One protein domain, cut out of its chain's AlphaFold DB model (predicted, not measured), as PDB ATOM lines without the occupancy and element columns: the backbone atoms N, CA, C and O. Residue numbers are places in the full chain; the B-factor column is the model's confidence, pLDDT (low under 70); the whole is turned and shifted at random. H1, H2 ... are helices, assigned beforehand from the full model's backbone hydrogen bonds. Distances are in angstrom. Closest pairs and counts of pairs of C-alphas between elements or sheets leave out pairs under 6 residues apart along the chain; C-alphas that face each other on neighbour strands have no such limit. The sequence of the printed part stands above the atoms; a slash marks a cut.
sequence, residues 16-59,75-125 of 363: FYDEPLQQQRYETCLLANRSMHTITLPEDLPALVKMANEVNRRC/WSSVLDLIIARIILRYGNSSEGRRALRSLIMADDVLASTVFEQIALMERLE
ATOM      1  N   PHE A  16     152.840 161.693 117.659       33.66
ATOM      2  CA  PHE A  16     151.887 162.687 118.147       33.66
ATOM      3  C   PHE A  16     152.186 162.948 119.624       33.66
ATOM      4  O   PHE A  16     151.746 162.208 120.492       33.66
ATOM      5  N   TYR A  17     152.937 164.016 119.888       38.25
ATOM      6  CA  TYR A  17     153.330 164.492 121.220       38.25
ATOM      7  C   TYR A  17     152.178 165.128 122.033       38.25
ATOM      8  O   TYR A  17     152.431 165.860 122.983       38.25
ATOM      9  N   ASP A  18     150.917 164.873 121.678       40.69
ATOM     10  CA  ASP A  18     149.774 165.625 122.220       40.69
ATOM     11  C   ASP A  18     149.167 165.016 123.497       40.69
ATOM     12  O   ASP A  18     148.275 165.613 124.098       40.69
ATOM     13  N   GLU A  19     149.621 163.838 123.939       54.56
ATOM     14  CA  GLU A  19     149.046 163.136 125.093       54.56
ATOM     15  C   GLU A  19     150.085 163.000 126.226       54.56
ATOM     16  O   GLU A  19     151.080 162.294 126.048       54.56
ATOM     17  N   PRO A  20     149.869 163.615 127.411       50.69
ATOM     18  CA  PRO A  20     150.763 163.509 128.576       50.69
ATOM     19  C   PRO A  20     151.136 162.063 128.955       50.69
ATOM     20  O   PRO A  20     152.240 161.794 129.424       50.69
ATOM     21  N   LEU A  21     150.244 161.109 128.671       52.41
ATOM     22  CA  LEU A  21     150.455 159.669 128.852       52.41
ATOM     23  C   LEU A  21     151.525 159.082 127.917       52.41
ATOM     24  O   LEU A  21     152.268 158.193 128.330       52.41
ATOM     25  N   GLN A  22     151.671 159.584 126.685       53.66
ATOM     26  CA  GLN A  22     152.774 159.165 125.811       53.66
ATOM     27  C   GLN A  22     154.126 159.630 126.353       53.66
ATOM     28  O   GLN A  22     155.107 158.895 126.246       53.66
ATOM     29  N   GLN A  23     154.172 160.808 126.978       53.78
ATOM     30  CA  GLN A  23     155.379 161.315 127.625       53.78
ATOM     31  C   GLN A  23     155.738 160.488 128.869       53.78
ATOM     32  O   GLN A  23     156.885 160.069 129.013       53.78
ATOM     33  N   GLN A  24     154.759 160.143 129.707       55.00
ATOM     34  CA  GLN A  24     154.979 159.269 130.866       55.00
ATOM     35  C   GLN A  24     155.420 157.853 130.456       55.00
ATOM     36  O   GLN A  24     156.329 157.277 131.061       55.00
ATOM     37  N   ARG A  25     154.833 157.292 129.390       56.09
ATOM     38  CA  ARG A  25     155.263 156.008 128.814       56.09
ATOM     39  C   ARG A  25     156.689 156.092 128.278       56.09
ATOM     40  O   ARG A  25     157.476 155.179 128.507       56.09
ATOM     41  N   TYR A  26     157.036 157.186 127.605       55.53
ATOM     42  CA  TYR A  26     158.388 157.434 127.112       55.53
ATOM     43  C   TYR A  26     159.410 157.457 128.257       55.53
ATOM     44  O   TYR A  26     160.411 156.745 128.194       55.53
ATOM     45  N   GLU A  27     159.121 158.189 129.335       53.03
ATOM     46  CA  GLU A  27     159.969 158.249 130.532       53.03
ATOM     47  C   GLU A  27     160.106 156.874 131.207       53.03
ATOM     48  O   GLU A  27     161.208 156.460 131.564       53.03
ATOM     49  N   THR A  28     159.013 156.115 131.302       53.72
ATOM     50  CA  THR A  28     159.006 154.782 131.927       53.72
ATOM     51  C   THR A  28     159.757 153.743 131.083       53.72
ATOM     52  O   THR A  28     160.542 152.961 131.617       53.72
ATOM     53  N   CYS A  29     159.581 153.749 129.758       52.16
ATOM     54  CA  CYS A  29     160.294 152.850 128.844       52.16
ATOM     55  C   CYS A  29     161.793 153.171 128.761       52.16
ATOM     56  O   CYS A  29     162.595 152.239 128.694       52.16
ATOM     57  N   LEU A  30     162.174 154.456 128.817       52.88
ATOM     58  CA  LEU A  30     163.575 154.882 128.920       52.88
ATOM     59  C   LEU A  30     164.232 154.364 130.200       52.88
ATOM     60  O   LEU A  30     165.341 153.842 130.152       52.88
ATOM     61  N   LEU A  31     163.540 154.476 131.336       50.00
ATOM     62  CA  LEU A  31     164.036 153.981 132.622       50.00
ATOM     63  C   LEU A  31     164.154 152.449 132.659       50.00
ATOM     64  O   LEU A  31     164.980 151.919 133.398       50.00
ATOM     65  N   ALA A  32     163.348 151.742 131.863       50.50
ATOM     66  CA  ALA A  32     163.301 150.283 131.821       50.50
ATOM     67  C   ALA A  32     164.149 149.640 130.702       50.50
ATOM     68  O   ALA A  32     164.148 148.417 130.600       50.50
ATOM     69  N   ASN A  33     164.854 150.416 129.862       51.91
ATOM     70  CA  ASN A  33     165.611 149.913 128.697       51.91
ATOM     71  C   ASN A  33     164.790 149.016 127.739       51.91
ATOM     72  O   ASN A  33     165.334 148.139 127.070       51.91
ATOM     73  N   ARG A  34     163.472 149.230 127.652       53.84
ATOM     74  CA  ARG A  34     162.576 148.416 126.811       53.84
ATOM     75  C   ARG A  34     162.488 148.953 125.382       53.84
ATOM     76  O   ARG A  34     162.602 150.157 125.150       53.84
ATOM     77  N   SER A  35     162.241 148.058 124.421       50.69
ATOM     78  CA  SER A  35     162.072 148.428 123.010       50.69
ATOM     79  C   SER A  35     160.848 149.338 122.806       50.69
ATOM     80  O   SER A  35     159.733 149.042 123.240       50.69
ATOM     81  N   MET A  36     161.062 150.496 122.166       52.78
ATOM     82  CA  MET A  36     159.994 151.449 121.855       52.78
ATOM     83  C   MET A  36     159.279 151.045 120.569       52.78
ATOM     84  O   MET A  36     159.834 151.139 119.474       52.78
ATOM     85  N   HIS A  37     158.018 150.655 120.704       55.25
ATOM     86  CA  HIS A  37     157.133 150.377 119.578       55.25
ATOM     87  C   HIS A  37     156.251 151.593 119.297       55.25
ATOM     88  O   HIS A  37     155.458 151.999 120.148       55.25
ATOM     89  N   THR A  38     156.375 152.187 118.108       57.25
ATOM     90  CA  THR A  38     155.483 153.257 117.640       57.25
ATOM     91  C   THR A  38     154.120 152.669 117.286       57.25
ATOM     92  O   THR A  38     154.027 151.773 116.449       57.25
ATOM     93  N   ILE A  39     153.056 153.183 117.903       65.19
ATOM     94  CA  ILE A  39     151.688 152.695 117.697       65.19
ATOM     95  C   ILE A  39     150.856 153.809 117.080       65.19
ATOM     96  O   ILE A  39     150.723 154.886 117.658       65.19
ATOM     97  N   THR A  40     150.281 153.537 115.913       72.81
ATOM     98  CA  THR A  40     149.321 154.435 115.269       72.81
ATOM     99  C   THR A  40     147.923 154.095 115.765       72.81
ATOM    100  O   THR A  40     147.447 152.978 115.560       72.81
ATOM    101  N   LEU A  41     147.264 155.054 116.417       79.44
ATOM    102  CA  LEU A  41     145.892 154.896 116.889       79.44
ATOM    103  C   LEU A  41     144.895 155.322 115.797       79.44
ATOM    104  O   LEU A  41     145.113 156.354 115.157       79.44
ATOM    105  N   PRO A  42     143.805 154.563 115.579       83.69
ATOM    106  CA  PRO A  42     142.707 154.989 114.722       83.69
ATOM    107  C   PRO A  42     142.067 156.294 115.204       83.69
ATOM    108  O   PRO A  42     142.063 156.605 116.395       83.69
ATOM    109  N   GLU A  43     141.483 157.037 114.269       84.69
ATOM    110  CA  GLU A  43     140.766 158.273 114.586       84.69
ATOM    111  C   GLU A  43     139.290 158.017 114.896       84.69
ATOM    112  O   GLU A  43     138.712 158.778 115.659       84.69
ATOM    113  N   ASP A  44     138.675 156.971 114.335       92.25
ATOM    114  CA  ASP A  44     137.255 156.676 114.501       92.25
ATOM    115  C   ASP A  44     136.963 155.788 115.724       92.25
ATOM    116  O   ASP A  44     137.675 154.827 116.030       92.25
ATOM    117  N   LEU A  45     135.861 156.095 116.422       92.19
ATOM    118  CA  LEU A  45     135.441 155.382 117.632       92.19
ATOM    119  C   LEU A  45     135.233 153.865 117.412       92.19
ATOM    120  O   LEU A  45     135.712 153.091 118.245       92.19
ATOM    121  N   PRO A  46     134.579 153.389 116.330       94.56
ATOM    122  CA  PRO A  46     134.418 151.953 116.100       94.56
ATOM    123  C   PRO A  46     135.751 151.209 115.941       94.56
ATOM    124  O   PRO A  46     135.911 150.124 116.511       94.56
ATOM    125  N   ALA A  47     136.723 151.773 115.214       90.50
ATOM    126  CA  ALA A  47     138.047 151.173 115.090       90.50
ATOM    127  C   ALA A  47     138.812 151.179 116.418       90.50
ATOM    128  O   ALA A  47     139.437 150.169 116.742       90.50
ATOM    129  N   LEU A  48     138.717 152.252 117.213       91.56
ATOM    130  CA  LEU A  48     139.318 152.310 118.551       91.56
ATOM    131  C   LEU A  48     138.759 151.220 119.475       91.56
ATOM    132  O   LEU A  48     139.526 150.483 120.090       91.56
ATOM    133  N   VAL A  49     137.435 151.043 119.520       94.06
ATOM    134  CA  VAL A  49     136.785 149.988 120.325       94.06
ATOM    135  C   VAL A  49     137.199 148.594 119.853       94.06
ATOM    136  O   VAL A  49     137.482 147.710 120.665       94.06
ATOM    137  N   LYS A  50     137.269 148.372 118.536       93.38
ATOM    138  CA  LYS A  50     137.739 147.099 117.976       93.38
ATOM    139  C   LYS A  50     139.200 146.830 118.347       93.38
ATOM    140  O   LYS A  50     139.536 145.697 118.691       93.38
ATOM    141  N   MET A  51     140.047 147.856 118.294       91.31
ATOM    142  CA  MET A  51     141.458 147.761 118.658       91.31
ATOM    143  C   MET A  51     141.636 147.481 120.153       91.31
ATOM    144  O   MET A  51     142.425 146.606 120.490       91.31
ATOM    145  N   ALA A  52     140.861 148.128 121.030       91.88
ATOM    146  CA  ALA A  52     140.883 147.868 122.472       91.88
ATOM    147  C   ALA A  52     140.587 146.393 122.785       91.88
ATOM    148  O   ALA A  52     141.346 145.743 123.495       91.88
ATOM    149  N   ASN A  53     139.535 145.830 122.181       91.88
ATOM    150  CA  ASN A  53     139.181 144.419 122.366       91.88
ATOM    151  C   ASN A  53     140.247 143.453 121.817       91.88
ATOM    152  O   ASN A  53     140.489 142.392 122.391       91.88
ATOM    153  N   GLU A  54     140.888 143.788 120.694       90.06
ATOM    154  CA  GLU A  54     141.989 142.986 120.148       90.06
ATOM    155  C   GLU A  54     143.217 143.014 121.061       90.06
ATOM    156  O   GLU A  54     143.780 141.960 121.350       90.06
ATOM    157  N   VAL A  55     143.609 144.197 121.535       87.25
ATOM    158  CA  VAL A  55     144.745 144.356 122.449       87.25
ATOM    159  C   VAL A  55     144.467 143.661 123.778       87.25
ATOM    160  O   VAL A  55     145.333 142.929 124.242       87.25
ATOM    161  N   ASN A  56     143.251 143.762 124.325       89.75
ATOM    162  CA  ASN A  56     142.889 143.071 125.564       89.75
ATOM    163  C   ASN A  56     143.084 141.546 125.455       89.75
ATOM    164  O   ASN A  56     143.674 140.911 126.325       89.75
ATOM    165  N   ARG A  57     142.691 140.943 124.323       87.31
ATOM    166  CA  ARG A  57     142.939 139.510 124.065       87.31
ATOM    167  C   ARG A  57     144.429 139.162 124.021       87.31
ATOM    168  O   ARG A  57     144.804 138.055 124.404       87.31
ATOM    169  N   ARG A  58     145.276 140.086 123.562       83.00
ATOM    170  CA  ARG A  58     146.735 139.907 123.550       83.00
ATOM    171  C   ARG A  58     147.356 140.074 124.929       83.00
ATOM    172  O   ARG A  58     148.271 139.314 125.224       83.00
ATOM    173  N   CYS A  59     146.829 140.963 125.774       79.44
ATOM    174  CA  CYS A  59     147.220 141.044 127.183       79.44
ATOM    175  C   CYS A  59     147.048 139.679 127.861       79.44
ATOM    176  O   CYS A  59     147.988 139.159 128.453       79.44
ATOM    177  N   TRP A  75     151.525 145.205 126.000       79.50
ATOM    178  CA  TRP A  75     150.142 145.362 125.549       79.50
ATOM    179  C   TRP A  75     149.264 146.105 126.565       79.50
ATOM    180  O   TRP A  75     148.328 146.782 126.137       79.50
ATOM    181  N   SER A  76     149.599 146.077 127.862       79.19
ATOM    182  CA  SER A  76     148.889 146.851 128.893       79.19
ATOM    183  C   SER A  76     149.022 148.347 128.623       79.19
ATOM    184  O   SER A  76     148.025 149.046 128.459       79.19
ATOM    185  N   SER A  77     150.257 148.813 128.413       77.06
ATOM    186  CA  SER A  77     150.537 150.207 128.051       77.06
ATOM    187  C   SER A  77     149.875 150.633 126.731       77.06
ATOM    188  O   SER A  77     149.604 151.813 126.505       77.06
ATOM    189  N   VAL A  78     149.656 149.699 125.797       81.50
ATOM    190  CA  VAL A  78     148.927 149.989 124.550       81.50
ATOM    191  C   VAL A  78     147.440 150.175 124.818       81.50
ATOM    192  O   VAL A  78     146.829 151.085 124.253       81.50
ATOM    193  N   LEU A  79     146.864 149.318 125.660       87.38
ATOM    194  CA  LEU A  79     145.462 149.384 126.036       87.38
ATOM    195  C   LEU A  79     145.148 150.715 126.727       87.38
ATOM    196  O   LEU A  79     144.197 151.383 126.321       87.38
ATOM    197  N   ASP A  80     146.002 151.142 127.659       84.44
ATOM    198  CA  ASP A  80     145.907 152.438 128.340       84.44
ATOM    199  C   ASP A  80     145.763 153.603 127.356       84.44
ATOM    200  O   ASP A  80     144.846 154.415 127.474       84.44
ATOM    201  N   LEU A  81     146.619 153.653 126.330       83.38
ATOM    202  CA  LEU A  81     146.583 154.713 125.318       83.38
ATOM    203  C   LEU A  81     145.291 154.700 124.498       83.38
ATOM    204  O   LEU A  81     144.722 155.756 124.222       83.38
ATOM    205  N   ILE A  82     144.814 153.519 124.095       88.38
ATOM    206  CA  ILE A  82     143.567 153.404 123.324       88.38
ATOM    207  C   ILE A  82     142.393 153.913 124.164       88.38
ATOM    208  O   ILE A  82     141.569 154.689 123.679       88.38
ATOM    209  N   ILE A  83     142.321 153.495 125.427       92.31
ATOM    210  CA  ILE A  83     141.247 153.885 126.337       92.31
ATOM    211  C   ILE A  83     141.307 155.384 126.649       92.31
ATOM    212  O   ILE A  83     140.284 156.065 126.532       92.31
ATOM    213  N   ALA A  84     142.492 155.932 126.927       87.88
ATOM    214  CA  ALA A  84     142.695 157.367 127.121       87.88
ATOM    215  C   ALA A  84     142.239 158.180 125.899       87.88
ATOM    216  O   ALA A  84     141.526 159.177 126.043       87.88
ATOM    217  N   ARG A  85     142.554 157.720 124.680       88.31
ATOM    218  CA  ARG A  85     142.106 158.346 123.424       88.31
ATOM    219  C   ARG A  85     140.583 158.381 123.310       88.31
ATOM    220  O   ARG A  85     140.019 159.416 122.941       88.31
ATOM    221  N   ILE A  86     139.914 157.268 123.630       92.31
ATOM    222  CA  ILE A  86     138.446 157.183 123.620       92.31
ATOM    223  C   ILE A  86     137.858 158.178 124.626       92.31
ATOM    224  O   ILE A  86     136.954 158.939 124.276       92.31
ATOM    225  N   ILE A  87     138.392 158.214 125.848       90.19
ATOM    226  CA  ILE A  87     137.942 159.120 126.911       90.19
ATOM    227  C   ILE A  87     138.118 160.585 126.493       90.19
ATOM    228  O   ILE A  87     137.160 161.356 126.562       90.19
ATOM    229  N   LEU A  88     139.301 160.968 126.001       87.81
ATOM    230  CA  LEU A  88     139.617 162.348 125.611       87.81
ATOM    231  C   LEU A  88     138.688 162.892 124.535       87.81
ATOM    232  O   LEU A  88     138.228 164.029 124.632       87.81
ATOM    233  N   ARG A  89     138.449 162.094 123.494       89.06
ATOM    234  CA  ARG A  89     137.747 162.553 122.292       89.06
ATOM    235  C   ARG A  89     136.247 162.328 122.349       89.06
ATOM    236  O   ARG A  89     135.492 163.120 121.792       89.06
ATOM    237  N   TYR A  90     135.817 161.256 123.007       91.38
ATOM    238  CA  TYR A  90     134.436 160.789 122.947       91.38
ATOM    239  C   TYR A  90     133.770 160.665 124.317       91.38
ATOM    240  O   TYR A  90     132.559 160.476 124.362       91.38
ATOM    241  N   GLY A  91     134.486 160.821 125.436       87.25
ATOM    242  CA  GLY A  91     133.921 160.637 126.782       87.25
ATOM    243  C   GLY A  91     132.688 161.504 127.080       87.25
ATOM    244  O   GLY A  91     131.790 161.087 127.810       87.25
ATOM    245  N   ASN A  92     132.584 162.676 126.451       88.44
ATOM    246  CA  ASN A  92     131.444 163.583 126.623       88.44
ATOM    247  C   ASN A  92     130.297 163.342 125.628       88.44
ATOM    248  O   ASN A  92     129.232 163.938 125.772       88.44
ATOM    249  N   SER A  93     130.473 162.469 124.632       92.69
ATOM    250  CA  SER A  93     129.417 162.132 123.676       92.69
ATOM    251  C   SER A  93     128.597 160.928 124.146       92.69
ATOM    252  O   SER A  93     129.097 160.011 124.800       92.69
ATOM    253  N   SER A  94     127.314 160.892 123.781       91.69
ATOM    254  CA  SER A  94     126.434 159.759 124.108       91.69
ATOM    255  C   SER A  94     126.892 158.451 123.451       91.69
ATOM    256  O   SER A  94     126.637 157.367 123.973       91.69
ATOM    257  N   GLU A  95     127.558 158.532 122.299       93.69
ATOM    258  CA  GLU A  95     128.168 157.391 121.612       93.69
ATOM    259  C   GLU A  95     129.421 156.898 122.334       93.69
ATOM    260  O   GLU A  95     129.541 155.697 122.573       93.69
ATOM    261  N   GLY A  96     130.307 157.802 122.759       92.50
ATOM    262  CA  GLY A  96     131.511 157.439 123.499       92.50
ATOM    263  C   GLY A  96     131.203 156.853 124.870       92.50
ATOM    264  O   GLY A  96     131.742 155.803 125.208       92.50
ATOM    265  N   ARG A  97     130.258 157.433 125.622       91.94
ATOM    266  CA  ARG A  97     129.799 156.851 126.899       91.94
ATOM    267  C   ARG A  97     129.206 155.451 126.720       91.94
ATOM    268  O   ARG A  97     129.465 154.568 127.534       91.94
ATOM    269  N   ARG A  98     128.447 155.211 125.641       93.50
ATOM    270  CA  ARG A  98     127.933 153.868 125.308       93.50
ATOM    271  C   ARG A  98     129.058 152.893 124.969       93.50
ATOM    272  O   ARG A  98     129.031 151.764 125.452       93.50
ATOM    273  N   ALA A  99     130.040 153.324 124.180       94.38
ATOM    274  CA  ALA A  99     131.206 152.516 123.836       94.38
ATOM    275  C   ALA A  99     132.029 152.142 125.078       94.38
ATOM    276  O   ALA A  99     132.316 150.968 125.289       94.38
ATOM    277  N   LEU A 100     132.329 153.114 125.943       94.19
ATOM    278  CA  LEU A 100     133.038 152.882 127.199       94.19
ATOM    279  C   LEU A 100     132.252 151.948 128.128       94.19
ATOM    280  O   LEU A 100     132.827 151.007 128.660       94.19
ATOM    281  N   ARG A 101     130.929 152.121 128.260       93.31
ATOM    282  CA  ARG A 101     130.096 151.186 129.036       93.31
ATOM    283  C   ARG A 101     130.143 149.773 128.465       93.31
ATOM    284  O   ARG A 101     130.199 148.822 129.233       93.31
ATOM    285  N   SER A 102     130.146 149.628 127.142       93.81
ATOM    286  CA  SER A 102     130.298 148.317 126.510       93.81
ATOM    287  C   SER A 102     131.652 147.681 126.816       93.81
ATOM    288  O   SER A 102     131.694 146.468 126.968       93.81
ATOM    289  N   LEU A 103     132.730 148.467 126.888       94.31
ATOM    290  CA  LEU A 103     134.063 147.973 127.239       94.31
ATOM    291  C   LEU A 103     134.131 147.557 128.715       94.31
ATOM    292  O   LEU A 103     134.554 146.444 128.997       94.31
ATOM    293  N   ILE A 104     133.630 148.394 129.631       94.00
ATOM    294  CA  ILE A 104     133.568 148.086 131.072       94.00
ATOM    295  C   ILE A 104     132.795 146.793 131.334       94.00
ATOM    296  O   ILE A 104     133.212 145.965 132.130       94.00
ATOM    297  N   MET A 105     131.646 146.621 130.681       91.94
ATOM    298  CA  MET A 105     130.782 145.460 130.915       91.94
ATOM    299  C   MET A 105     131.275 144.193 130.206       91.94
ATOM    300  O   MET A 105     130.694 143.129 130.410       91.94
ATOM    301  N   ALA A 106     132.278 144.302 129.331       91.12
ATOM    302  CA  ALA A 106     132.797 143.164 128.583       91.12
ATOM    303  C   ALA A 106     133.831 142.361 129.377       91.12
ATOM    304  O   ALA A 106     133.870 141.141 129.225       91.12
ATOM    305  N   ASP A 107     134.681 143.032 130.159       90.06
ATOM    306  CA  ASP A 107     135.848 142.417 130.795       90.06
ATOM    307  C   ASP A 107     136.401 143.285 131.941       90.06
ATOM    308  O   ASP A 107     136.438 144.513 131.833       90.06
ATOM    309  N   ASP A 108     136.878 142.647 133.014       87.81
ATOM    310  CA  ASP A 108     137.357 143.346 134.215       87.81
ATOM    311  C   ASP A 108     138.653 144.136 133.975       87.81
ATOM    312  O   ASP A 108     138.825 145.206 134.561       87.81
ATOM    313  N   VAL A 109     139.543 143.678 133.082       88.25
ATOM    314  CA  VAL A 109     140.767 144.425 132.733       88.25
ATOM    315  C   VAL A 109     140.387 145.713 132.016       88.25
ATOM    316  O   VAL A 109     140.868 146.785 132.374       88.25
ATOM    317  N   LEU A 110     139.453 145.638 131.061       91.88
ATOM    318  CA  LEU A 110     138.915 146.831 130.403       91.88
ATOM    319  C   LEU A 110     138.236 147.769 131.404       91.88
ATOM    320  O   LEU A 110     138.409 148.984 131.297       91.88
ATOM    321  N   ALA A 111     137.481 147.231 132.364       92.62
ATOM    322  CA  ALA A 111     136.866 148.033 133.413       92.62
ATOM    323  C   ALA A 111     137.921 148.784 134.237       92.62
ATOM    324  O   ALA A 111     137.846 150.012 134.318       92.62
ATOM    325  N   SER A 112     138.916 148.070 134.776       90.50
ATOM    326  CA  SER A 112     140.027 148.644 135.549       90.50
ATOM    327  C   SER A 112     140.720 149.749 134.758       90.50
ATOM    328  O   SER A 112     140.766 150.892 135.210       90.50
ATOM    329  N   THR A 113     141.136 149.461 133.519       90.19
ATOM    330  CA  THR A 113     141.824 150.433 132.662       90.19
ATOM    331  C   THR A 113     140.972 151.673 132.400       90.19
ATOM    332  O   THR A 113     141.470 152.793 132.474       90.19
ATOM    333  N   VAL A 114     139.673 151.527 132.117       92.94
ATOM    334  CA  VAL A 114     138.794 152.687 131.900       92.94
ATOM    335  C   VAL A 114     138.725 153.570 133.144       92.94
ATOM    336  O   VAL A 114     138.903 154.782 133.030       92.94
ATOM    337  N   PHE A 115     138.492 152.994 134.322       92.81
ATOM    338  CA  PHE A 115     138.382 153.765 135.560       92.81
ATOM    339  C   PHE A 115     139.706 154.402 135.991       92.81
ATOM    340  O   PHE A 115     139.714 155.564 136.404       92.81
ATOM    341  N   GLU A 116     140.821 153.690 135.828       86.88
ATOM    342  CA  GLU A 116     142.165 154.217 136.061       86.88
ATOM    343  C   GLU A 116     142.448 155.423 135.165       86.88
ATOM    344  O   GLU A 116     142.840 156.477 135.667       86.88
ATOM    345  N   GLN A 117     142.174 155.327 133.859       85.81
ATOM    346  CA  GLN A 117     142.391 156.442 132.936       85.81
ATOM    347  C   GLN A 117     141.476 157.634 133.247       85.81
ATOM    348  O   GLN A 117     141.920 158.779 133.204       85.81
ATOM    349  N   ILE A 118     140.218 157.408 133.638       86.25
ATOM    350  CA  ILE A 118     139.328 158.496 134.085       86.25
ATOM    351  C   ILE A 118     139.937 159.255 135.269       86.25
ATOM    352  O   ILE A 118     139.916 160.489 135.279       86.25
ATOM    353  N   ALA A 119     140.470 158.522 136.249       83.56
ATOM    354  CA  ALA A 119     141.070 159.086 137.449       83.56
ATOM    355  C   ALA A 119     142.394 159.807 137.157       83.56
ATOM    356  O   ALA A 119     142.559 160.954 137.565       83.56
ATOM    357  N   LEU A 120     143.306 159.164 136.420       80.50
ATOM    358  CA  LEU A 120     144.617 159.710 136.048       80.50
ATOM    359  C   LEU A 120     144.503 161.000 135.237       80.50
ATOM    360  O   LEU A 120     145.312 161.910 135.388       80.50
ATOM    361  N   MET A 121     143.490 161.079 134.378       77.88
ATOM    362  CA  MET A 121     143.249 162.226 133.508       77.88
ATOM    363  C   MET A 121     142.317 163.269 134.134       77.88
ATOM    364  O   MET A 121     141.906 164.205 133.447       77.88
ATOM    365  N   GLU A 122     141.939 163.079 135.402       82.50
ATOM    366  CA  GLU A 122     141.075 163.968 136.184       82.50
ATOM    367  C   GLU A 122     139.777 164.366 135.452       82.50
ATOM    368  O   GLU A 122     139.347 165.522 135.457       82.50
ATOM    369  N   ARG A 123     139.120 163.406 134.787       85.06
ATOM    370  CA  ARG A 123     137.923 163.661 133.963       85.06
ATOM    371  C   ARG A 123     136.668 163.861 134.815       85.06
ATOM    372  O   ARG A 123     135.782 163.010 134.849       85.06
ATOM    373  N   LEU A 124     136.558 165.025 135.456       84.50
ATOM    374  CA  LEU A 124     135.451 165.389 136.356       84.50
ATOM    375  C   LEU A 124     134.058 165.279 135.712       84.50
ATOM    376  O   LEU A 124     133.074 164.988 136.388       84.50
ATOM    377  N   GLU A 125     133.965 165.460 134.398       86.44
ATOM    378  CA  GLU A 125     132.721 165.345 133.621       86.44
ATOM    379  C   GLU A 125     132.152 163.918 133.582       86.44
ATOM    380  O   GLU A 125     131.011 163.737 133.164       86.44
TER     381      GLU A 125
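What this domain is: This is residues 16 to 59 and 75 to 125 of the 363 residues of an uncharacterized protein of Armatimonadetes bacterium (UniProt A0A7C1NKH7). Three helices, H2, H3 and H4, make an up-and-down bundle, each running against the one before it, with H3 in the middle of the domain and H5 packed steeply across H3. H1 reaches out from the body, with residues 27 to 33 sticking out, and a long link folds back from it to H2. The printed part has 95 residues with five named helices, H1 to H5 in order, and no named strand; the class is all helix. It is compact, with a radius of gyration of the C-alphas of 13.0 A, and spans 39 by 28 by 23 A.

Where its parts are: H1, residues 20 to 31, begins at C-alpha 20 at (150.763, 163.509, 128.576) and is 16.8 A long. H2, residues 45 to 59, measures 20.9 A, and H3, residues 75 to 90, 22.2 A. H4 is residues 94 to 104, 15.4 A. H5, residues 108 to 120, measures 18.0 A and ends at C-alpha 120 at (144.617, 159.710, 136.048).

How they stand to each other: H3 is the hub, touching four helices. H1 only just touches it, with 3 pairs of C-alphas within 8 A, the closest Leu 21 and Leu 81 at 7.2 A. H2 touches H3 at a shallow tilt of 19 degrees, opposite ways, closest at C-alphas 59 and 75, 5.5 A. H3 and H4 form a helical hairpin at 23 degrees, with C-alphas 90 and 96 closest, 4.5 A. H5 touches H3 with residues 113 to 118 alone, at a steep tilt of 60 degrees; the closest C-alphas, 84 and 117, are 5.9 A apart. H1 is apart from H2, H4 and H5. Every O i to N i+4 pair is within hydrogen-bond range in H1, H2, H4 and H5; in H3, 11 of 12 are.

The domain as a whole: The C-alphas farthest apart, Asn 33 and Ser 94, are 40.7 A apart. Residues 60 to 74 are not printed; C-alphas 59 and 75 are 5.5 A apart across the cut. The link from H1 to H2 is long, 13 residues. Residues 16 to 39 have pLDDT under 70.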